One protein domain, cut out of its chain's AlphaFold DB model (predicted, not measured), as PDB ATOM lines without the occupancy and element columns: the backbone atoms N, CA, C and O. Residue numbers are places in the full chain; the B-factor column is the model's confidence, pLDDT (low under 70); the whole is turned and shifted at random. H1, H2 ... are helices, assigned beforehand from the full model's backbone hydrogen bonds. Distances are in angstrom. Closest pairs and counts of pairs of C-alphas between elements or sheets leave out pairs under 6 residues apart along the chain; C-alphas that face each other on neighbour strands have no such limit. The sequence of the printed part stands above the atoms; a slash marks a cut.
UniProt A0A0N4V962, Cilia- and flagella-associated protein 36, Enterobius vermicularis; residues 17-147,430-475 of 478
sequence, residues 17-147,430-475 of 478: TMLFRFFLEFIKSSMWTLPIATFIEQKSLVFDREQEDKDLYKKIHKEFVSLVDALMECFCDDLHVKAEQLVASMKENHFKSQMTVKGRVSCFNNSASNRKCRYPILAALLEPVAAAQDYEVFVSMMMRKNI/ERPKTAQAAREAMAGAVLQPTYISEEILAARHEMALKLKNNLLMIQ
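This is residues 17 to 147 and 430 to 475 of the 478 residues of the protein "Cilia- and flagella-associated protein 36" of Enterobius vermicularis (UniProt A0A0N4V962). The long helix H3 makes a small up-and-down bundle with H2 and H8, and H6 and H9 each pack one end on H3 and run off crosswise. H4 lies beside H9, H1 packs on H4, H7 packs on the last part of H2, and loop residues 108 to 114 stick out. The printed part has 177 residues with nine named helices, H1 to H9, and no named strand: all helix. It is compact, with a radius of gyration of the C-alphas of 16.5 A and spans of 47 by 42 by 25 A.

H1 covers residues 17 to 28, from C-alpha 17 at (162.937, 199.842, 149.348). H2 is residues 30 to 46, 25.3 A, and H3 residues 54 to 79, 37.5 A. H4 is 83 to 91, H5 94 to 99, H6 120 to 133, H7 135 to 147 and H8 432 to 443. H9, residues 454 to 473, 27.8 A, ends with C-alpha 473 at (141.889, 190.919, 150.052).

H3 is the hub, touching six helices. H2 and H3 form a hairpin, 6 degrees, closest C-alphas Trp 32 and Leu 71, 7.2 A. H8 touches H3 at 24 degrees, Cys 74 to Thr 434, 4.8 A between C-alphas. H6 touches H9 with opposite ways at 45 degrees, C-alphas of Ala 130 and Ala 464 4.5 A apart. Every O i to N i+4 pair is within hydrogen-bond range in H1, H3, H4, H7 and H9; H2 has 10 of 13, H5 1 of 2, H6 7 of 10, H8 7 of 8.

Residues 148 to 429 are not printed, a gap of 37.9 A. The H5 to H6 link is long. Mean pLDDT of the printed part is 72.9; 54 residues are under 70, among them residues 91 to 124 and 466 to 475.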
ATOM      1  N   THR A  17     162.997 201.179 148.742       76.06
ATOM      2  CA  THR A  17     162.937 199.842 149.348       76.06
ATOM      3  C   THR A  17     163.640 199.795 150.711       76.06
ATOM      4  O   THR A  17     163.116 199.209 151.661       76.06
ATOM      5  N   MET A  18     164.819 200.409 150.837       76.75
ATOM      6  CA  MET A  18     165.585 200.464 152.085       76.75
ATOM      7  C   MET A  18     164.963 201.428 153.095       76.75
ATOM      8  O   MET A  18     164.883 201.080 154.273       76.75
ATOM      9  N   LEU A  19     164.445 202.578 152.651       81.69
ATOM     10  CA  LEU A  19     163.698 203.506 153.508       81.69
ATOM     11  C   LEU A  19     162.496 202.814 154.175       81.69
ATOM     12  O   LEU A  19     162.371 202.841 155.401       81.69
ATOM     13  N   PHE A  20     161.679 202.101 153.393       78.62
ATOM     14  CA  PHE A  20     160.557 201.308 153.908       78.62
ATOM     15  C   PHE A  20     161.011 200.251 154.933       78.62
ATOM     16  O   PHE A  20     160.394 200.086 155.990       78.62
ATOM     17  N   ARG A  21     162.134 199.563 154.679       78.50
ATOM     18  CA  ARG A  21     162.694 198.573 155.617       78.50
ATOM     19  C   ARG A  21     163.182 199.206 156.923       78.50
ATOM     20  O   ARG A  21     162.893 198.651 157.981       78.50
ATOM     21  N   PHE A  22     163.862 200.353 156.873       82.44
ATOM     22  CA  PHE A  22     164.310 201.071 158.073       82.44
ATOM     23  C   PHE A  22     163.147 201.651 158.886       82.44
ATOM     24  O   PHE A  22     163.246 201.726 160.113       82.44
ATOM     25  N   PHE A  23     162.038 202.016 158.236       82.75
ATOM     26  CA  PHE A  23     160.806 202.421 158.913       82.75
ATOM     27  C   PHE A  23     160.117 201.236 159.613       82.75
ATOM     28  O   PHE A  23     159.741 201.336 160.779       82.75
ATOM     29  N   LEU A  24     160.034 200.065 158.968       79.50
ATOM     30  CA  LEU A  24     159.523 198.848 159.614       79.50
ATOM     31  C   LEU A  24     160.427 198.325 160.745       79.50
ATOM     32  O   LEU A  24     159.937 197.676 161.669       79.50
ATOM     33  N   GLU A  25     161.734 198.580 160.688       80.88
ATOM     34  CA  GLU A  25     162.659 198.326 161.798       80.88
ATOM     35  C   GLU A  25     162.461 199.339 162.938       80.88
ATOM     36  O   GLU A  25     162.455 198.954 164.107       80.88
ATOM     37  N   PHE A  26     162.198 200.612 162.617       85.06
ATOM     38  CA  PHE A  26     161.842 201.637 163.599       85.06
ATOM     39  C   PHE A  26     160.535 201.320 164.340       85.06
ATOM     40  O   PHE A  26     160.539 201.340 165.570       85.06
ATOM     41  N   ILE A  27     159.465 200.930 163.641       84.31
ATOM     42  CA  ILE A  27     158.188 200.541 164.270       84.31
ATOM     43  C   ILE A  27     158.329 199.312 165.186       84.31
ATOM     44  O   ILE A  27     157.600 199.172 166.165       84.31
ATOM     45  N   LYS A  28     159.302 198.432 164.926       80.31
ATOM     46  CA  LYS A  28     159.640 197.305 165.817       80.31
ATOM     47  C   LYS A  28     160.544 197.700 166.988       80.31
ATOM     48  O   LYS A  28     160.722 196.905 167.907       80.31
ATOM     49  N   SER A  29     161.145 198.888 166.955       82.62
ATOM     50  CA  SER A  29     162.082 199.344 167.979       82.62
ATOM     51  C   SER A  29     161.363 199.847 169.231       82.62
ATOM     52  O   SER A  29     160.265 200.400 169.168       82.62
ATOM     53  N   SER A  30     162.037 199.751 170.377       81.81
ATOM     54  CA  SER A  30     161.562 200.302 171.653       81.81
ATOM     55  C   SER A  30     161.372 201.824 171.654       81.81
ATOM     56  O   SER A  30     160.680 202.339 172.530       81.81
ATOM     57  N   MET A  31     161.933 202.541 170.672       82.69
ATOM     58  CA  MET A  31     161.712 203.981 170.483       82.69
ATOM     59  C   MET A  31     160.311 204.288 169.933       82.69
ATOM     60  O   MET A  31     159.819 205.391 170.128       82.69
ATOM     61  N   TRP A  32     159.661 203.316 169.284       88.56
ATOM     62  CA  TRP A  32     158.265 203.395 168.850       88.56
ATOM     63  C   TRP A  32     157.335 202.650 169.812       88.56
ATOM     64  O   TRP A  32     156.352 203.208 170.299       88.56
ATOM     65  N   THR A  33     157.651 201.389 170.126       85.69
ATOM     66  CA  THR A  33     156.717 200.511 170.845       85.69
ATOM     67  C   THR A  33     156.485 200.934 172.293       85.69
ATOM     68  O   THR A  33     155.349 200.847 172.755       85.69
ATOM     69  N   LEU A  34     157.504 201.431 173.011       84.06
ATOM     70  CA  LEU A  34     157.339 201.820 174.417       84.06
ATOM     71  C   LEU A  34     156.494 203.096 174.591       84.06
ATOM     72  O   LEU A  34     155.549 203.024 175.379       84.06
ATOM     73  N   PRO A  35     156.727 204.220 173.871       87.94
ATOM     74  CA  PRO A  35     155.854 205.396 173.954       87.94
ATOM     75  C   PRO A  35     154.398 205.085 173.604       87.94
ATOM     76  O   PRO A  35     153.495 205.421 174.368       87.94
ATOM     77  N   ILE A  36     154.172 204.376 172.493       91.00
ATOM     78  CA  ILE A  36     152.834 204.011 172.014       91.00
ATOM     79  C   ILE A  36     152.118 203.108 173.028       91.00
ATOM     80  O   ILE A  36     151.010 203.429 173.457       91.00
ATOM     81  N   ALA A  37     152.754 202.029 173.499       86.62
ATOM     82  CA  ALA A  37     152.157 201.149 174.507       86.62
ATOM     83  C   ALA A  37     151.936 201.848 175.863       86.62
ATOM     84  O   ALA A  37     151.038 201.465 176.613       86.62
ATOM     85  N   THR A  38     152.740 202.861 176.193       87.75
ATOM     86  CA  THR A  38     152.612 203.630 177.440       87.75
ATOM     87  C   THR A  38     151.460 204.624 177.371       87.75
ATOM     88  O   THR A  38     150.703 204.723 178.334       87.75
ATOM     89  N   PHE A  39     151.262 205.287 176.228       92.94
ATOM     90  CA  PHE A  39     150.075 206.105 175.986       92.94
ATOM     91  C   PHE A  39     148.804 205.252 176.037       92.94
ATOM     92  O   PHE A  39     147.893 205.565 176.801       92.94
ATOM     93  N   ILE A  40     148.757 204.156 175.267       90.44
ATOM     94  CA  ILE A  40     147.568 203.297 175.168       90.44
ATOM     95  C   ILE A  40     147.201 202.745 176.553       90.44
ATOM     96  O   ILE A  40     146.061 202.914 176.963       90.44
ATOM     97  N   GLU A  41     148.143 202.177 177.319       86.94
ATOM     98  CA  GLU A  41     147.842 201.641 178.660       86.94
ATOM     99  C   GLU A  41     147.403 202.699 179.690       86.94
ATOM    100  O   GLU A  41     146.601 202.392 180.569       86.94
ATOM    101  N   GLN A  42     147.916 203.932 179.622       88.12
ATOM    102  CA  GLN A  42     147.515 205.001 180.551       88.12
ATOM    103  C   GLN A  42     146.163 205.619 180.181       88.12
ATOM    104  O   GLN A  42     145.416 206.052 181.056       88.12
ATOM    105  N   LYS A  43     145.859 205.700 178.883       90.25
ATOM    106  CA  LYS A  43     144.689 206.413 178.362       90.25
ATOM    107  C   LYS A  43     143.512 205.483 178.057       90.25
ATOM    108  O   LYS A  43     142.392 205.970 177.978       90.25
ATOM    109  N   SER A  44     143.715 204.165 177.951       90.25
ATOM    110  CA  SER A  44     142.635 203.180 177.765       90.25
ATOM    111  C   SER A  44     141.681 203.096 178.956       90.25
ATOM    112  O   SER A  44     140.565 202.629 178.796       90.25
ATOM    113  N   LEU A  45     142.092 203.560 180.138       87.81
ATOM    114  CA  LEU A  45     141.356 203.414 181.400       87.81
ATOM    115  C   LEU A  45     139.954 204.038 181.423       87.81
ATOM    116  O   LEU A  45     139.170 203.700 182.308       87.81
ATOM    117  N   VAL A  46     139.672 204.959 180.497       87.38
ATOM    118  CA  VAL A  46     138.361 205.604 180.328       87.38
ATOM    119  C   VAL A  46     137.522 204.976 179.209       87.38
ATOM    120  O   VAL A  46     136.370 205.354 179.059       87.38
ATOM    121  N   PHE A  47     138.082 204.052 178.418       87.75
ATOM    122  CA  PHE A  47     137.424 203.456 177.253       87.75
ATOM    123  C   PHE A  47     136.598 202.237 177.661       87.75
ATOM    124  O   PHE A  47     137.111 201.114 177.695       87.75
ATOM    125  N   ASP A  48     135.325 202.468 177.962       82.56
ATOM    126  CA  ASP A  48     134.368 201.434 178.359       82.56
ATOM    127  C   ASP A  48     133.149 201.383 177.421       82.56
ATOM    128  O   ASP A  48     132.849 202.342 176.708       82.56
ATOM    129  N   ARG A  49     132.446 200.247 177.419       73.75
ATOM    130  CA  ARG A  49     131.234 200.009 176.618       73.75
ATOM    131  C   ARG A  49     130.005 200.719 177.181       73.75
ATOM    132  O   ARG A  49     129.077 200.994 176.430       73.75
ATOM    133  N   GLU A  50     129.994 200.989 178.485       67.88
ATOM    134  CA  GLU A  50     128.863 201.625 179.179       67.88
ATOM    135  C   GLU A  50     128.945 203.162 179.185       67.88
ATOM    136  O   GLU A  50     127.924 203.833 179.315       67.88
ATOM    137  N   GLN A  51     130.144 203.736 179.021       64.62
ATOM    138  CA  GLN A  51     130.387 205.178 179.117       64.62
ATOM    139  C   GLN A  51     130.926 205.741 177.793       64.62
ATOM    140  O   GLN A  51     132.131 205.827 177.581       64.62
ATOM    141  N   GLU A  52     130.045 206.177 176.893       65.19
ATOM    142  CA  GLU A  52     130.455 206.816 175.634       65.19
ATOM    143  C   GLU A  52     130.713 208.335 175.773       65.19
ATOM    144  O   GLU A  52     130.002 209.150 175.178       65.19
ATOM    145  N   ASP A  53     131.756 208.752 176.503       81.94
ATOM    146  CA  ASP A  53     132.231 210.148 176.426       81.94
ATOM    147  C   ASP A  53     132.990 210.383 175.107       81.94
ATOM    148  O   ASP A  53     134.220 210.317 175.010       81.94
ATOM    149  N   LYS A  54     132.212 210.649 174.053       83.31
ATOM    150  CA  LYS A  54     132.706 210.812 172.681       83.31
ATOM    151  C   LYS A  54     133.616 212.028 172.514       83.31
ATOM    152  O   LYS A  54     134.409 212.032 171.578       83.31
ATOM    153  N   ASP A  55     133.548 213.034 173.381       87.81
ATOM    154  CA  ASP A  55     134.397 214.226 173.267       87.81
ATOM    155  C   ASP A  55     135.710 214.071 174.045       87.81
ATOM    156  O   ASP A  55     136.765 214.475 173.540       87.81
ATOM    157  N   LEU A  56     135.703 213.358 175.177       89.75
ATOM    158  CA  LEU A  56     136.924 212.855 175.809       89.75
ATOM    159  C   LEU A  56     137.672 211.882 174.886       89.75
ATOM    160  O   LEU A  56     138.880 212.036 174.697       89.75
ATOM    161  N   TYR A  57     136.978 210.931 174.251       91.50
ATOM    162  CA  TYR A  57     137.598 209.995 173.304       91.50
ATOM    163  C   TYR A  57     138.221 210.717 172.100       91.50
ATOM    164  O   TYR A  57     139.375 210.443 171.768       91.50
ATOM    165  N   LYS A  58     137.536 211.704 171.496       91.69
ATOM    166  CA  LYS A  58     138.114 212.566 170.441       91.69
ATOM    167  C   LYS A  58     139.319 213.372 170.931       91.69
ATOM    168  O   LYS A  58     140.270 213.558 170.174       91.69
ATOM    169  N   LYS A  59     139.311 213.866 172.175       93.25
ATOM    170  CA  LYS A  59     140.459 214.585 172.751       93.25
ATOM    171  C   LYS A  59     141.672 213.664 172.893       93.25
ATOM    172  O   LYS A  59     142.758 214.024 172.449       93.25
ATOM    173  N   ILE A  60     141.482 212.468 173.449       93.38
ATOM    174  CA  ILE A  60     142.554 211.474 173.594       93.38
ATOM    175  C   ILE A  60     143.026 210.982 172.214       93.38
ATOM    176  O   ILE A  60     144.224 210.792 172.024       93.38
ATOM    177  N   HIS A  61     142.132 210.850 171.226       93.62
ATOM    178  CA  HIS A  61     142.518 210.545 169.844       93.62
ATOM    179  C   HIS A  61     143.426 211.628 169.254       93.62
ATOM    180  O   HIS A  61     144.468 211.294 168.706       93.62
ATOM    181  N   LYS A  62     143.118 212.918 169.449       92.06
ATOM    182  CA  LYS A  62     144.007 214.020 169.032       92.06
ATOM    183  C   LYS A  62     145.377 213.965 169.720       92.06
ATOM    184  O   LYS A  62     146.390 214.127 169.053       92.06
ATOM    185  N   GLU A  63     145.423 213.686 171.024       92.56
ATOM    186  CA  GLU A  63     146.690 213.494 171.752       92.56
ATOM    187  C   GLU A  63     147.498 212.292 171.206       92.56
ATOM    188  O   GLU A  63     148.722 212.363 171.107       92.56
ATOM    189  N   PHE A  64     146.824 211.211 170.797       94.06
ATOM    190  CA  PHE A  64     147.442 210.038 170.166       94.06
ATOM    191  C   PHE A  64     147.954 210.324 168.745       94.06
ATOM    192  O   PHE A  64     149.055 209.908 168.385       94.06
ATOM    193  N   VAL A  65     147.177 211.067 167.953       91.44
ATOM    194  CA  VAL A  65     147.534 211.537 166.607       91.44
ATOM    195  C   VAL A  65     148.814 212.369 166.657       91.44
ATOM    196  O   VAL A  65     149.761 212.031 165.949       91.44
ATOM    197  N   SER A  66     148.897 213.362 167.553       91.31
ATOM    198  CA  SER A  66     150.102 214.186 167.727       91.31
ATOM    199  C   SER A  66     151.325 213.386 168.193       91.31
ATOM    200  O   SER A  66     152.432 213.642 167.725       91.31
ATOM    201  N   LEU A  67     151.145 212.385 169.068       91.44
ATOM    202  CA  LEU A  67     152.217 211.465 169.474       91.44
ATOM    203  C   LEU A  67     152.750 210.652 168.281       91.44
ATOM    204  O   LEU A  67     153.964 210.543 168.103       91.44
ATOM    205  N   VAL A  68     151.857 210.089 167.465       91.00
ATOM    206  CA  VAL A  68     152.226 209.317 166.270       91.00
ATOM    207  C   VAL A  68     152.922 210.202 165.231       91.00
ATOM    208  O   VAL A  68     153.951 209.795 164.691       91.00
ATOM    209  N   ASP A  69     152.410 211.412 164.987       89.44
ATOM    210  CA  ASP A  69     153.012 212.366 164.048       89.44
ATOM    211  C   ASP A  69     154.409 212.800 164.495       89.44
ATOM    212  O   ASP A  69     155.349 212.676 163.717       89.44
ATOM    213  N   ALA A  70     154.585 213.213 165.754       89.25
ATOM    214  CA  ALA A  70     155.884 213.647 166.271       89.25
ATOM    215  C   ALA A  70     156.945 212.524 166.235       89.25
ATOM    216  O   ALA A  70     158.121 212.783 165.968       89.25
ATOM    217  N   LEU A  71     156.551 211.261 166.453       88.81
ATOM    218  CA  LEU A  71     157.450 210.107 166.310       88.81
ATOM    219  C   LEU A  71     157.823 209.823 164.844       88.81
ATOM    220  O   LEU A  71     158.956 209.417 164.576       88.81
ATOM    221  N   MET A  72     156.908 210.041 163.892       87.31
ATOM    222  CA  MET A  72     157.195 209.921 162.455       87.31
ATOM    223  C   MET A  72     158.040 211.093 161.931       87.31
ATOM    224  O   MET A  72     158.969 210.865 161.156       87.31
ATOM    225  N   GLU A  73     157.774 212.316 162.389       86.62
ATOM    226  CA  GLU A  73     158.552 213.527 162.106       86.62
ATOM    227  C   GLU A  73     160.002 213.356 162.577       86.62
ATOM    228  O   GLU A  73     160.926 213.469 161.773       86.62
ATOM    229  N   CYS A  74     160.212 212.951 163.837       86.44
ATOM    230  CA  CYS A  74     161.548 212.707 164.385       86.44
ATOM    231  C   CYS A  74     162.330 211.618 163.629       86.44
ATOM    232  O   CYS A  74     163.546 211.741 163.475       86.44
ATOM    233  N   PHE A  75     161.653 210.574 163.132       86.88
ATOM    234  CA  PHE A  75     162.278 209.545 162.295       86.88
ATOM    235  C   PHE A  75     162.735 210.099 160.936       86.88
ATOM    236  O   PHE A  75     163.824 209.758 160.474       86.88
ATOM    237  N   CYS A  76     161.918 210.946 160.299       84.69
ATOM    238  CA  CYS A  76     162.264 211.597 159.035       84.69
ATOM    239  C   CYS A  76     163.459 212.544 159.225       84.69
ATOM    240  O   CYS A  76     164.438 212.476 158.480       84.69
ATOM    241  N   ASP A  77     163.419 213.342 160.293       84.81
ATOM    242  CA  ASP A  77     164.467 214.278 160.691       84.81
ATOM    243  C   ASP A  77     165.812 213.597 160.991       84.81
ATOM    244  O   ASP A  77     166.840 214.037 160.472       84.81
ATOM    245  N   ASP A  78     165.821 212.524 161.795       83.69
ATOM    246  CA  ASP A  78     167.039 211.772 162.154       83.69
ATOM    247  C   ASP A  78     167.659 211.029 160.951       83.69
ATOM    248  O   ASP A  78     168.833 210.663 160.997       83.69
ATOM    249  N   LEU A  79     166.901 210.789 159.873       82.38
ATOM    250  CA  LEU A  79     167.418 210.228 158.615       82.38
ATOM    251  C   LEU A  79     167.683 211.283 157.528       82.38
ATOM    252  O   LEU A  79     168.200 210.933 156.467       82.38
ATOM    253  N   HIS A  80     167.331 212.550 157.772       78.75
ATOM    254  CA  HIS A  80     167.324 213.637 156.781       78.75
ATOM    255  C   HIS A  80     166.527 213.290 155.507       78.75
ATOM    256  O   HIS A  80     166.920 213.618 154.385       78.75
ATOM    257  N   VAL A  81     165.401 212.601 155.693       79.81
ATOM    258  CA  VAL A  81     164.484 212.147 154.642       79.81
ATOM    259  C   VAL A  81     163.255 213.050 154.640       79.81
ATOM    260  O   VAL A  81     162.671 213.298 155.692       79.81
ATOM    261  N   LYS A  82     162.823 213.517 153.465       76.75
ATOM    262  CA  LYS A  82     161.546 214.240 153.350       76.75
ATOM    263  C   LYS A  82     160.365 213.290 153.536       76.75
ATOM    264  O   LYS A  82     160.408 212.158 153.050       76.75
ATOM    265  N   ALA A  83     159.265 213.758 154.120       75.25
ATOM    266  CA  ALA A  83     158.068 212.930 154.222       75.25
ATOM    267  C   ALA A  83     157.468 212.607 152.831       75.25
ATOM    268  O   ALA A  83     156.974 211.497 152.656       75.25
ATOM    269  N   GLU A  84     157.667 213.445 151.799       76.94
ATOM    270  CA  GLU A  84     157.435 213.117 150.374       76.94
ATOM    271  C   GLU A  84     158.052 211.759 149.973       76.94
ATOM    272  O   GLU A  84     157.423 210.934 149.307       76.94
ATOM    273  N   GLN A  85     159.296 211.508 150.398       77.25
ATOM    274  CA  GLN A  85     160.043 210.286 150.084       77.25
ATOM    275  C   GLN A  85     159.551 209.104 150.923       77.25
ATOM    276  O   GLN A  85     159.477 207.982 150.420       77.25
ATOM    277  N   LEU A  86     159.133 209.348 152.171       77.06
ATOM    278  CA  LEU A  86     158.441 208.333 152.962       77.06
ATOM    279  C   LEU A  86     157.135 207.920 152.266       77.06
ATOM    280  O   LEU A  86     156.934 206.729 152.046       77.06
ATOM    281  N   VAL A  87     156.306 208.869 151.812       77.44
ATOM    282  CA  VAL A  87     155.084 208.599 151.029       77.44
ATOM    283  C   VAL A  87     155.390 207.807 149.756       77.44
ATOM    284  O   VAL A  87     154.693 206.834 149.469       77.44
ATOM    285  N   ALA A  88     156.440 208.166 149.008       77.50
ATOM    286  CA  ALA A  88     156.860 207.422 147.819       77.50
ATOM    287  C   ALA A  88     157.237 205.964 148.157       77.50
ATOM    288  O   ALA A  88     156.716 205.033 147.541       77.50
ATOM    289  N   SER A  89     158.048 205.755 149.201       74.25
ATOM    290  CA  SER A  89     158.422 204.414 149.673       74.25
ATOM    291  C   SER A  89     157.240 203.587 150.190       74.25
ATOM    292  O   SER A  89     157.212 202.370 150.003       74.25
ATOM    293  N   MET A  90     156.229 204.239 150.776       72.25
ATOM    294  CA  MET A  90     154.986 203.586 151.187       72.25
ATOM    295  C   MET A  90     154.119 203.210 149.987       72.25
ATOM    296  O   MET A  90     153.507 202.145 150.015       72.25
ATOM    297  N   LYS A  91     154.081 204.032 148.926       69.88
ATOM    298  CA  LYS A  91     153.286 203.799 147.704       69.88
ATOM    299  C   LYS A  91     153.818 202.661 146.839       69.88
ATOM    300  O   LYS A  91     153.014 201.909 146.286       69.88
ATOM    301  N   GLU A  92     155.130 202.452 146.781       67.25
ATOM    302  CA  GLU A  92     155.728 201.350 146.018       67.25
ATOM    303  C   GLU A  92     155.256 199.946 146.465       67.25
ATOM    304  O   GLU A  92     154.768 199.711 147.577       67.25
ATOM    305  N   ASN A  93     155.363 198.964 145.563       54.62
ATOM    306  CA  ASN A  93     154.716 197.649 145.702       54.62
ATOM    307  C   ASN A  93     155.437 196.650 146.642       54.62
ATOM    308  O   ASN A  93     155.134 195.454 146.646       54.62
ATOM    309  N   HIS A  94     156.352 197.121 147.494       52.44
ATOM    310  CA  HIS A  94     157.157 196.274 148.385       52.44
ATOM    311  C   HIS A  94     156.358 195.565 149.491       52.44
ATOM    312  O   HIS A  94     156.760 194.487 149.939       52.44
ATOM    313  N   PHE A  95     155.192 196.098 149.871       51.66
ATOM    314  CA  PHE A  95     154.322 195.545 150.921       51.66
ATOM    315  C   PHE A  95     153.960 194.062 150.681       51.66
ATOM    316  O   PHE A  95     154.009 193.250 151.606       51.66
ATOM    317  N   LYS A  96     153.683 193.678 149.423       49.88
ATOM    318  CA  LYS A  96     153.375 192.283 149.039       49.88
ATOM    319  C   LYS A  96     154.585 191.351 149.176       49.88
ATOM    320  O   LYS A  96     154.432 190.195 149.557       49.88
ATOM    321  N   SER A  97     155.791 191.847 148.886       45.00
ATOM    322  CA  SER A  97     157.019 191.041 148.881       45.00
ATOM    323  C   SER A  97     157.490 190.663 150.287       45.00
ATOM    324  O   SER A  97     158.027 189.575 150.470       45.00
ATOM    325  N   GLN A  98     157.270 191.516 151.294       45.94
ATOM    326  CA  GLN A  98     157.737 191.228 152.654       45.94
ATOM    327  C   GLN A  98     156.744 190.404 153.493       45.94
ATOM    328  O   GLN A  98     157.160 189.779 154.467       45.94
ATOM    329  N   MET A  99     155.466 190.320 153.098       43.84
ATOM    330  CA  MET A  99     154.502 189.401 153.722       43.84
ATOM    331  C   MET A  99     154.757 187.925 153.367       43.84
ATOM    332  O   MET A  99     154.529 187.047 154.195       43.84
ATOM    333  N   THR A 100     155.273 187.605 152.177       41.66
ATOM    334  CA  THR A 100     155.445 186.199 151.754       41.66
ATOM    335  C   THR A 100     156.636 185.480 152.406       41.66
ATOM    336  O   THR A 100     156.681 184.247 152.416       41.66
ATOM    337  N   VAL A 101     157.599 186.201 152.993       36.84
ATOM    338  CA  VAL A 101     158.874 185.618 153.452       36.84
ATOM    339  C   VAL A 101     158.817 185.131 154.908       36.84
ATOM    340  O   VAL A 101     159.258 185.803 155.835       36.84
ATOM    341  N   LYS A 102     158.332 183.894 155.083       41.31
ATOM    342  CA  LYS A 102     158.678 182.956 156.181       41.31
ATOM    343  C   LYS A 102     158.678 183.510 157.626       41.31
ATOM    344  O   LYS A 102     159.472 183.064 158.451       41.31
ATOM    345  N   GLY A 103     157.733 184.380 157.984       36.12
ATOM    346  CA  GLY A 103     157.461 184.769 159.378       36.12
ATOM    347  C   GLY A 103     156.801 183.655 160.208       36.12
ATOM    348  O   GLY A 103     155.695 183.842 160.705       36.12
ATOM    349  N   ARG A 104     157.432 182.477 160.319       35.22
ATOM    350  CA  ARG A 104     156.862 181.297 160.995       35.22
ATOM    351  C   ARG A 104     157.085 181.362 162.515       35.22
ATOM    352  O   ARG A 104     157.919 180.642 163.050       35.22
ATOM    353  N   VAL A 105     156.326 182.226 163.186       35.12
ATOM    354  CA  VAL A 105     156.214 182.298 164.654       35.12
ATOM    355  C   VAL A 105     154.768 181.987 165.034       35.12
ATOM    356  O   VAL A 105     153.842 182.536 164.438       35.12
ATOM    357  N   SER A 106     154.566 181.080 165.987       31.33
ATOM    358  CA  SER A 106     153.238 180.632 166.412       31.33
ATOM    359  C   SER A 106     152.523 181.693 167.246       31.33
ATOM    360  O   SER A 106     152.901 181.948 168.388       31.33
ATOM    361  N   CYS A 107     151.443 182.259 166.709       34.94
ATOM    362  CA  CYS A 107     150.413 182.886 167.530       34.94
ATOM    363  C   CYS A 107     149.681 181.788 168.324       34.94
ATOM    364  O   CYS A 107     148.983 180.953 167.750       34.94
ATOM    365  N   PHE A 108     149.910 181.771 169.634       29.58
ATOM    366  CA  PHE A 108     149.278 180.869 170.593       29.58
ATOM    367  C   PHE A 108     147.876 181.393 170.939       29.58
ATOM    368  O   PHE A 108     147.736 182.575 171.252       29.58
ATOM    369  N   ASN A 109     146.873 180.504 170.905       35.69
ATOM    370  CA  ASN A 109     145.445 180.749 171.182       35.69
ATOM    371  C   ASN A 109     144.721 181.680 170.159       35.69
ATOM    372  O   ASN A 109     145.320 182.580 169.583       35.69
ATOM    373  N   ASN A 110     143.427 181.516 169.840       36.34
ATOM    374  CA  ASN A 110     142.412 180.582 170.355       36.34
ATOM    375  C   ASN A 110     141.358 180.208 169.281       36.34
ATOM    376  O   ASN A 110     141.151 180.964 168.338       36.34
ATOM    377  N   SER A 111     140.642 179.096 169.506       35.81
ATOM    378  CA  SER A 111     139.386 178.646 168.854       35.81
ATOM    379  C   SER A 111     139.335 178.491 167.318       35.81
ATOM    380  O   SER A 111     139.481 179.433 166.543       35.81
ATOM    381  N   ALA A 112     138.964 177.288 166.862       37.94
ATOM    382  CA  ALA A 112     138.974 176.858 165.455       37.94
ATOM    383  C   ALA A 112     137.944 177.529 164.506       37.94
ATOM    384  O   ALA A 112     137.883 177.178 163.326       37.94
ATOM    385  N   SER A 113     137.150 178.493 164.983       40.53
ATOM    386  CA  SER A 113     135.994 179.044 164.252       40.53
ATOM    387  C   SER A 113     136.245 180.379 163.535       40.53
ATOM    388  O   SER A 113     135.369 180.830 162.805       40.53
ATOM    389  N   ASN A 114     137.409 181.026 163.700       37.09
ATOM    390  CA  ASN A 114     137.692 182.328 163.069       37.09
ATOM    391  C   ASN A 114     138.966 182.314 162.200       37.09
ATOM    392  O   ASN A 114     140.044 182.749 162.609       37.09
ATOM    393  N   ARG A 115     138.844 181.828 160.956       44.88
ATOM    394  CA  ARG A 115     139.928 181.816 159.953       44.88
ATOM    395  C   ARG A 115     140.196 183.209 159.343       44.88
ATOM    396  O   ARG A 115     140.069 183.379 158.135       44.88
ATOM    397  N   LYS A 116     140.617 184.205 160.139       44.69
ATOM    398  CA  LYS A 116     141.006 185.545 159.632       44.69
ATOM    399  C   LYS A 116     142.192 186.192 160.371       44.69
ATOM    400  O   LYS A 116     142.022 187.138 161.129       44.69
ATOM    401  N   CYS A 117     143.411 185.716 160.082       40.16
ATOM    402  CA  CYS A 117     144.644 186.531 159.985       40.16
ATOM    403  C   CYS A 117     145.853 185.668 159.575       40.16
ATOM    404  O   CYS A 117     146.379 184.917 160.389       40.16
ATOM    405  N   ARG A 118     146.359 185.801 158.338       40.44
ATOM    406  CA  ARG A 118     147.586 185.087 157.908       40.44
ATOM    407  C   ARG A 118     148.896 185.756 158.362       40.44
ATOM    408  O   ARG A 118     149.939 185.119 158.275       40.44
ATOM    409  N   TYR A 119     148.841 187.000 158.860       50.03
ATOM    410  CA  TYR A 119     150.012 187.816 159.238       50.03
ATOM    411  C   TYR A 119     149.787 188.683 160.502       50.03
ATOM    412  O   TYR A 119     149.951 189.905 160.440       50.03
ATOM    413  N   PRO A 120     149.422 188.096 161.662       54.25
ATOM    414  CA  PRO A 120     148.976 188.855 162.837       54.25
ATOM    415  C   PRO A 120     150.016 189.859 163.370       54.25
ATOM    416  O   PRO A 120     149.665 190.983 163.709       54.25
ATOM    417  N   ILE A 121     151.305 189.496 163.386       52.47
ATOM    418  CA  ILE A 121     152.370 190.325 163.983       52.47
ATOM    419  C   ILE A 121     152.574 191.644 163.217       52.47
ATOM    420  O   ILE A 121     152.715 192.698 163.829       52.47
ATOM    421  N   LEU A 122     152.581 191.613 161.879       56.19
ATOM    422  CA  LEU A 122     152.761 192.825 161.064       56.19
ATOM    423  C   LEU A 122     151.515 193.718 161.065       56.19
ATOM    424  O   LEU A 122     151.659 194.936 161.010       56.19
ATOM    425  N   ALA A 123     150.319 193.132 161.180       62.06
ATOM    426  CA  ALA A 123     149.091 193.893 161.381       62.06
ATOM    427  C   ALA A 123     149.104 194.616 162.740       62.06
ATOM    428  O   ALA A 123     148.926 195.829 162.777       62.06
ATOM    429  N   ALA A 124     149.417 193.911 163.833       67.25
ATOM    430  CA  ALA A 124     149.477 194.488 165.180       67.25
ATOM    431  C   ALA A 124     150.561 195.576 165.339       67.25
ATOM    432  O   ALA A 124     150.347 196.567 166.027       67.25
ATOM    433  N   LEU A 125     151.714 195.433 164.672       70.19
ATOM    434  CA  LEU A 125     152.777 196.451 164.686       70.19
ATOM    435  C   LEU A 125     152.368 197.772 164.015       70.19
ATOM    436  O   LEU A 125     152.858 198.830 164.404       70.19
ATOM    437  N   LEU A 126     151.500 197.710 163.003       77.38
ATOM    438  CA  LEU A 126     151.052 198.873 162.235       77.38
ATOM    439  C   LEU A 126     149.645 199.357 162.638       77.38
ATOM    440  O   LEU A 126     149.237 200.440 162.219       77.38
ATOM    441  N   GLU A 127     148.928 198.614 163.488       82.31
ATOM    442  CA  GLU A 127     147.643 199.021 164.077       82.31
ATOM    443  C   GLU A 127     147.691 200.427 164.712       82.31
ATOM    444  O   GLU A 127     146.783 201.205 164.427       82.31
ATOM    445  N   PRO A 128     148.746 200.845 165.449       86.69
ATOM    446  CA  PRO A 128     148.852 202.216 165.957       86.69
ATOM    447  C   PRO A 128     148.870 203.296 164.862       86.69
ATOM    448  O   PRO A 128     148.343 204.387 165.067       86.69
ATOM    449  N   VAL A 129     149.442 202.999 163.689       86.19
ATOM    450  CA  VAL A 129     149.464 203.926 162.542       86.19
ATOM    451  C   VAL A 129     148.077 204.015 161.902       86.19
ATOM    452  O   VAL A 129     147.623 205.108 161.573       86.19
ATOM    453  N   ALA A 130     147.377 202.882 161.776       83.38
ATOM    454  CA  ALA A 130     145.994 202.854 161.302       83.38
ATOM    455  C   ALA A 130     145.042 203.578 162.266       83.38
ATOM    456  O   ALA A 130     144.234 204.381 161.819       83.38
ATOM    457  N   ALA A 131     145.181 203.363 163.576       85.94
ATOM    458  CA  ALA A 131     144.401 204.027 164.619       85.94
ATOM    459  C   ALA A 131     144.581 205.559 164.623       85.94
ATOM    460  O   ALA A 131     143.643 206.301 164.905       85.94
ATOM    461  N   ALA A 132     145.763 206.069 164.269       88.50
ATOM    462  CA  ALA A 132     145.956 207.511 164.111       88.50
ATOM    463  C   ALA A 132     145.175 208.088 162.910       88.50
ATOM    464  O   ALA A 132     144.832 209.265 162.911       88.50
ATOM    465  N   GLN A 133     144.858 207.268 161.903       87.12
ATOM    466  CA  GLN A 133     144.091 207.679 160.724       87.12
ATOM    467  C   GLN A 133     142.583 207.373 160.828       87.12
ATOM    468  O   GLN A 133     141.778 208.102 160.249       87.12
ATOM    469  N   ASP A 134     142.204 206.304 161.532       84.44
ATOM    470  CA  ASP A 134     140.842 205.767 161.624       84.44
ATOM    471  C   ASP A 134     140.407 205.681 163.102       84.44
ATOM    472  O   ASP A 134     140.954 204.916 163.904       84.44
ATOM    473  N   TYR A 135     139.425 206.511 163.466       86.88
ATOM    474  CA  TYR A 135     138.937 206.665 164.840       86.88
ATOM    475  C   TYR A 135     138.274 205.390 165.388       86.88
ATOM    476  O   TYR A 135     138.433 205.082 166.568       86.88
ATOM    477  N   GLU A 136     137.600 204.598 164.549       84.00
ATOM    478  CA  GLU A 136     136.941 203.359 164.989       84.00
ATOM    479  C   GLU A 136     137.973 202.269 165.310       84.00
ATOM    480  O   GLU A 136     137.835 201.526 166.289       84.00
ATOM    481  N   VAL A 137     139.069 202.220 164.542       84.38
ATOM    482  CA  VAL A 137     140.235 201.370 164.842       84.38
ATOM    483  C   VAL A 137     140.885 201.805 166.159       84.38
ATOM    484  O   VAL A 137     141.215 200.955 166.987       84.38
ATOM    485  N   PHE A 138     141.014 203.114 166.400       88.19
ATOM    486  CA  PHE A 138     141.528 203.646 167.662       88.19
ATOM    487  C   PHE A 138     140.656 203.273 168.867       88.19
ATOM    488  O   PHE A 138     141.170 202.671 169.808       88.19
ATOM    489  N   VAL A 139     139.350 203.561 168.841       87.38
ATOM    490  CA  VAL A 139     138.428 203.210 169.939       87.38
ATOM    491  C   VAL A 139     138.464 201.702 170.205       87.38
ATOM    492  O   VAL A 139     138.611 201.284 171.356       87.38
ATOM    493  N   SER A 140     138.452 200.883 169.148       83.88
ATOM    494  CA  SER A 140     138.559 199.420 169.244       83.88
ATOM    495  C   SER A 140     139.867 198.952 169.896       83.88
ATOM    496  O   SER A 140     139.854 198.024 170.707       83.88
ATOM    497  N   MET A 141     141.001 199.576 169.565       84.50
ATOM    498  CA  MET A 141     142.311 199.278 170.156       84.50
ATOM    499  C   MET A 141     142.368 199.684 171.639       84.50
ATOM    500  O   MET A 141     142.859 198.919 172.473       84.50
ATOM    501  N   MET A 142     141.822 200.855 171.983       87.56
ATOM    502  CA  MET A 142     141.802 201.380 173.352       87.56
ATOM    503  C   MET A 142     140.895 200.550 174.271       87.56
ATOM    504  O   MET A 142     141.348 200.114 175.329       87.56
ATOM    505  N   MET A 143     139.662 200.240 173.849       85.19
ATOM    506  CA  MET A 143     138.753 199.353 174.595       85.19
ATOM    507  C   MET A 143     139.368 197.964 174.813       85.19
ATOM    508  O   MET A 143     139.313 197.422 175.918       85.19
ATOM    509  N   ARG A 144     140.015 197.393 173.785       82.62
ATOM    510  CA  ARG A 144     140.701 196.095 173.887       82.62
ATOM    511  C   ARG A 144     141.807 196.119 174.943       82.62
ATOM    512  O   ARG A 144     141.905 195.172 175.719       82.62
ATOM    513  N   LYS A 145     142.604 197.196 175.017       84.44
ATOM    514  CA  LYS A 145     143.630 197.332 176.063       84.44
ATOM    515  C   LYS A 145     143.025 197.563 177.453       84.44
ATOM    516  O   LYS A 145     143.581 197.046 178.417       84.44
ATOM    517  N   ASN A 146     141.891 198.257 177.579       87.75
ATOM    518  CA  ASN A 146     141.207 198.391 178.872       87.75
ATOM    519  C   ASN A 146     140.759 197.018 179.403       87.75
ATOM    520  O   ASN A 146     141.100 196.657 180.525       87.75
ATOM    521  N   ILE A 147     140.108 196.209 178.557       80.38
ATOM    522  CA  ILE A 147     139.704 194.830 178.885       80.38
ATOM    523  C   ILE A 147     140.926 193.968 179.252       80.38
ATOM    524  O   ILE A 147     140.891 193.224 180.227       80.38
ATOM    525  N   GLU A 430     172.598 206.402 165.395       54.34
ATOM    526  CA  GLU A 430     172.642 207.866 165.515       54.34
ATOM    527  C   GLU A 430     171.235 208.479 165.346       54.34
ATOM    528  O   GLU A 430     170.948 209.119 164.342       54.34
ATOM    529  N   ARG A 431     170.318 208.250 166.299       68.00
ATOM    530  CA  ARG A 431     168.936 208.795 166.247       68.00
ATOM    531  C   ARG A 431     168.580 209.649 167.474       68.00
ATOM    532  O   ARG A 431     167.878 209.165 168.370       68.00
ATOM    533  N   PRO A 432     169.135 210.872 167.590       76.25
ATOM    534  CA  PRO A 432     168.969 211.713 168.772       76.25
ATOM    535  C   PRO A 432     167.540 212.236 168.964       76.25
ATOM    536  O   PRO A 432     167.042 212.150 170.088       76.25
ATOM    537  N   LYS A 433     166.866 212.742 167.917       81.38
ATOM    538  CA  LYS A 433     165.538 213.374 168.052       81.38
ATOM    539  C   LYS A 433     164.475 212.344 168.408       81.38
ATOM    540  O   LYS A 433     163.758 212.512 169.390       81.38
ATOM    541  N   THR A 434     164.455 211.217 167.698       83.50
ATOM    542  CA  THR A 434     163.539 210.096 167.954       83.50
ATOM    543  C   THR A 434     163.700 209.570 169.381       83.50
ATOM    544  O   THR A 434     162.716 209.349 170.084       83.50
ATOM    545  N   ALA A 435     164.943 209.413 169.854       79.94
ATOM    546  CA  ALA A 435     165.218 208.956 171.214       79.94
ATOM    547  C   ALA A 435     164.928 210.014 172.299       79.94
ATOM    548  O   ALA A 435     164.803 209.646 173.469       79.94
ATOM    549  N   GLN A 436     164.839 211.301 171.948       82.62
ATOM    550  CA  GLN A 436     164.403 212.371 172.846       82.62
ATOM    551  C   GLN A 436     162.872 212.434 172.927       82.62
ATOM    552  O   GLN A 436     162.333 212.258 174.019       82.62
ATOM    553  N   ALA A 437     162.179 212.569 171.793       83.31
ATOM    554  CA  ALA A 437     160.717 212.600 171.726       83.31
ATOM    555  C   ALA A 437     160.092 211.370 172.410       83.31
ATOM    556  O   ALA A 437     159.172 211.488 173.220       83.31
ATOM    557  N   ALA A 438     160.670 210.185 172.191       81.88
ATOM    558  CA  ALA A 438     160.242 208.967 172.865       81.88
ATOM    559  C   ALA A 438     160.410 209.017 174.402       81.88
ATOM    560  O   ALA A 438     159.566 208.478 175.114       81.88
ATOM    561  N   ARG A 439     161.433 209.692 174.956       81.00
ATOM    562  CA  ARG A 439     161.545 209.907 176.420       81.00
ATOM    563  C   ARG A 439     160.492 210.872 176.938       81.00
ATOM    564  O   ARG A 439     159.936 210.634 178.004       81.00
ATOM    565  N   GLU A 440     160.244 211.952 176.210       82.69
ATOM    566  CA  GLU A 440     159.297 212.995 176.605       82.69
ATOM    567  C   GLU A 440     157.865 212.436 176.633       82.69
ATOM    568  O   GLU A 440     157.173 212.562 177.648       82.69
ATOM    569  N   ALA A 441     157.476 211.666 175.612       82.75
ATOM    570  CA  ALA A 441     156.232 210.897 175.607       82.75
ATOM    571  C   ALA A 441     156.144 209.884 176.768       82.75
ATOM    572  O   ALA A 441     155.122 209.810 177.449       82.75
ATOM    573  N   MET A 442     157.221 209.135 177.055       81.38
ATOM    574  CA  MET A 442     157.278 208.196 178.192       81.38
ATOM    575  C   MET A 442     157.156 208.891 179.559       81.38
ATOM    576  O   MET A 442     156.561 208.334 180.487       81.38
ATOM    577  N   ALA A 443     157.699 210.103 179.700       78.50
ATOM    578  CA  ALA A 443     157.544 210.918 180.903       78.50
ATOM    579  C   ALA A 443     156.081 211.359 181.093       78.50
ATOM    580  O   ALA A 443     155.581 211.353 182.223       78.50
ATOM    581  N   GLY A 444     155.379 211.638 179.990       73.88
ATOM    582  CA  GLY A 444     153.990 212.099 179.949       73.88
ATOM    583  C   GLY A 444     153.819 213.484 179.317       73.88
ATOM    584  O   GLY A 444     152.767 214.095 179.490       73.88
ATOM    585  N   ALA A 445     154.834 213.997 178.613       76.19
ATOM    586  CA  ALA A 445     154.700 215.217 177.831       76.19
ATOM    587  C   ALA A 445     153.764 214.976 176.637       76.19
ATOM    588  O   ALA A 445     153.881 213.973 175.929       76.19
ATOM    589  N   VAL A 446     152.850 215.917 176.395       76.56
ATOM    590  CA  VAL A 446     152.038 215.925 175.176       76.56
ATOM    591  C   VAL A 446     152.919 216.442 174.045       76.56
ATOM    592  O   VAL A 446     153.077 217.652 173.884       76.56
ATOM    593  N   LEU A 447     153.513 215.523 173.281       76.75
ATOM    594  CA  LEU A 447     154.192 215.881 172.040       76.75
ATOM    595  C   LEU A 447     153.197 216.550 171.087       76.75
ATOM    596  O   LEU A 447     152.046 216.126 170.973       76.75
ATOM    597  N   GLN A 448     153.667 217.574 170.386       70.81
ATOM    598  CA  GLN A 448     153.007 218.143 169.218       70.81
ATOM    599  C   GLN A 448     154.024 218.122 168.075       70.81
ATOM    600  O   GLN A 448     155.184 218.462 168.331       70.81
ATOM    601  N   PRO A 449     153.640 217.718 166.852       65.31
ATOM    602  CA  PRO A 449     154.533 217.821 165.707       65.31
ATOM    603  C   PRO A 449     154.850 219.297 165.429       65.31
ATOM    604  O   PRO A 449     153.988 220.160 165.633       65.31
ATOM    605  N   THR A 450     156.067 219.618 164.984       62.69
ATOM    606  CA  THR A 450     156.474 221.032 164.824       62.69
ATOM    607  C   THR A 450     155.787 221.699 163.630       62.69
ATOM    608  O   THR A 450     155.575 222.912 163.620       62.69
ATOM    609  N   TYR A 451     155.348 220.885 162.670       60.47
ATOM    610  CA  TYR A 451     154.420 221.227 161.601       60.47
ATOM    611  C   TYR A 451     153.522 220.016 161.314       60.47
ATOM    612  O   TYR A 451     153.990 218.877 161.280       60.47
ATOM    613  N   ILE A 452     152.224 220.239 161.072       58.19
ATOM    614  CA  ILE A 452     151.348 219.180 160.548       58.19
ATOM    615  C   ILE A 452     151.700 219.004 159.072       58.19
ATOM    616  O   ILE A 452     151.118 219.640 158.196       58.19
ATOM    617  N   SER A 453     152.700 218.169 158.805       62.66
ATOM    618  CA  SER A 453     153.086 217.830 157.445       62.66
ATOM    619  C   SER A 453     151.961 217.054 156.765       62.66
ATOM    620  O   SER A 453     151.645 215.923 157.149       62.66
ATOM    621  N   GLU A 454     151.379 217.644 155.723       72.06
ATOM    622  CA  GLU A 454     150.406 216.982 154.845       72.06
ATOM    623  C   GLU A 454     150.998 215.691 154.240       72.06
ATOM    624  O   GLU A 454     150.295 214.702 154.048       72.06
ATOM    625  N   GLU A 455     152.323 215.651 154.062       72.25
ATOM    626  CA  GLU A 455     153.091 214.477 153.646       72.25
ATOM    627  C   GLU A 455     153.108 213.364 154.718       72.25
ATOM    628  O   GLU A 455     152.952 212.190 154.385       72.25
ATOM    629  N   ILE A 456     153.259 213.694 156.010       76.19
ATOM    630  CA  ILE A 456     153.199 212.698 157.103       76.19
ATOM    631  C   ILE A 456     151.776 212.144 157.221       76.19
ATOM    632  O   ILE A 456     151.591 210.928 157.336       76.19
ATOM    633  N   LEU A 457     150.761 213.006 157.102       79.75
ATOM    634  CA  LEU A 457     149.363 212.582 157.050       79.75
ATOM    635  C   LEU A 457     149.109 211.661 155.844       79.75
ATOM    636  O   LEU A 457     148.534 210.587 156.015       79.75
ATOM    637  N   ALA A 458     149.625 211.999 154.660       78.50
ATOM    638  CA  ALA A 458     149.567 211.137 153.481       78.50
ATOM    639  C   ALA A 458     150.309 209.798 153.676       78.50
ATOM    640  O   ALA A 458     149.846 208.770 153.180       78.50
ATOM    641  N   ALA A 459     151.418 209.769 154.426       75.12
ATOM    642  CA  ALA A 459     152.149 208.537 154.733       75.12
ATOM    643  C   ALA A 459     151.348 207.616 155.670       75.12
ATOM    644  O   ALA A 459     151.285 206.406 155.435       75.12
ATOM    645  N   ARG A 460     150.683 208.175 156.695       79.56
ATOM    646  CA  ARG A 460     149.742 207.423 157.547       79.56
ATOM    647  C   ARG A 460     148.546 206.914 156.754       79.56
ATOM    648  O   ARG A 460     148.199 205.744 156.888       79.56
ATOM    649  N   HIS A 461     147.963 207.757 155.907       79.81
ATOM    650  CA  HIS A 461     146.838 207.398 155.052       79.81
ATOM    651  C   HIS A 461     147.182 206.236 154.108       79.81
ATOM    652  O   HIS A 461     146.448 205.253 154.053       79.81
ATOM    653  N   GLU A 462     148.342 206.281 153.442       76.44
ATOM    654  CA  GLU A 462     148.828 205.188 152.588       76.44
ATOM    655  C   GLU A 462     149.022 203.882 153.381       76.44
ATOM    656  O   GLU A 462     148.605 202.814 152.933       76.44
ATOM    657  N   MET A 463     149.597 203.947 154.588       72.69
ATOM    658  CA  MET A 463     149.754 202.768 155.450       72.69
ATOM    659  C   MET A 463     148.411 202.204 155.933       72.69
ATOM    660  O   MET A 463     148.208 200.989 155.879       72.69
ATOM    661  N   ALA A 464     147.478 203.061 156.355       71.69
ATOM    662  CA  ALA A 464     146.135 202.667 156.767       71.69
ATOM    663  C   ALA A 464     145.357 202.022 155.606       71.69
ATOM    664  O   ALA A 464     144.771 200.953 155.782       71.69
ATOM    665  N   LEU A 465     145.429 202.600 154.399       71.88
ATOM    666  CA  LEU A 465     144.868 202.008 153.183       71.88
ATOM    667  C   LEU A 465     145.509 200.657 152.857       71.88
ATOM    668  O   LEU A 465     144.790 199.695 152.597       71.88
ATOM    669  N   LYS A 466     146.842 200.532 152.901       67.38
ATOM    670  CA  LYS A 466     147.504 199.247 152.624       67.38
ATOM    671  C   LYS A 466     147.159 198.183 153.664       67.38
ATOM    672  O   LYS A 466     146.985 197.028 153.280       67.38
ATOM    673  N   LEU A 467     146.968 198.529 154.936       65.25
ATOM    674  CA  LEU A 467     146.446 197.593 155.940       65.25
ATOM    675  C   LEU A 467     145.005 197.180 155.636       65.25
ATOM    676  O   LEU A 467     144.731 195.987 155.521       65.25
ATOM    677  N   LYS A 468     144.105 198.152 155.442       63.59
ATOM    678  CA  LYS A 468     142.681 197.929 155.149       63.59
ATOM    679  C   LYS A 468     142.501 197.062 153.902       63.59
ATOM    680  O   LYS A 468     141.780 196.072 153.947       63.59
ATOM    681  N   ASN A 469     143.256 197.340 152.842       61.22
ATOM    682  CA  ASN A 469     143.228 196.567 151.602       61.22
ATOM    683  C   ASN A 469     143.806 195.153 151.776       61.22
ATOM    684  O   ASN A 469     143.226 194.209 151.253       61.22
ATOM    685  N   ASN A 470     144.885 194.948 152.544       53.75
ATOM    686  CA  ASN A 470     145.374 193.586 152.823       53.75
ATOM    687  C   ASN A 470     144.426 192.791 153.746       53.75
ATOM    688  O   ASN A 470     144.351 191.570 153.621       53.75
ATOM    689  N   LEU A 471     143.668 193.452 154.628       50.22
ATOM    690  CA  LEU A 471     142.600 192.822 155.414       50.22
ATOM    691  C   LEU A 471     141.372 192.472 154.551       50.22
ATOM    692  O   LEU A 471     140.762 191.426 154.771       50.22
ATOM    693  N   LEU A 472     141.035 193.306 153.560       39.12
ATOM    694  CA  LEU A 472     139.936 193.086 152.607       39.12
ATOM    695  C   LEU A 472     140.246 191.979 151.586       39.12
ATOM    696  O   LEU A 472     139.433 191.078 151.411       39.12
ATOM    697  N   MET A 473     141.452 191.955 151.008       32.59
ATOM    698  CA  MET A 473     141.889 190.919 150.052       32.59
ATOM    699  C   MET A 473     141.886 189.497 150.658       32.59
ATOM    700  O   MET A 473     141.766 188.509 149.937       32.59
ATOM    701  N   ILE A 474     141.991 189.378 151.989       39.28
ATOM    702  CA  ILE A 474     141.864 188.106 152.728       39.28
ATOM    703  C   ILE A 474     140.388 187.681 152.897       39.28
ATOM    704  O   ILE A 474     140.121 186.530 153.232       39.28
ATOM    705  N   GLN A 475     139.421 188.573 152.658       32.94
ATOM    706  CA  GLN A 475     137.988 188.254 152.684       32.94
ATOM    707  C   GLN A 475     137.462 187.768 151.330       32.94
ATOM    708  O   GLN A 475     136.573 186.933 151.314       32.94
TER     709      GLN A 475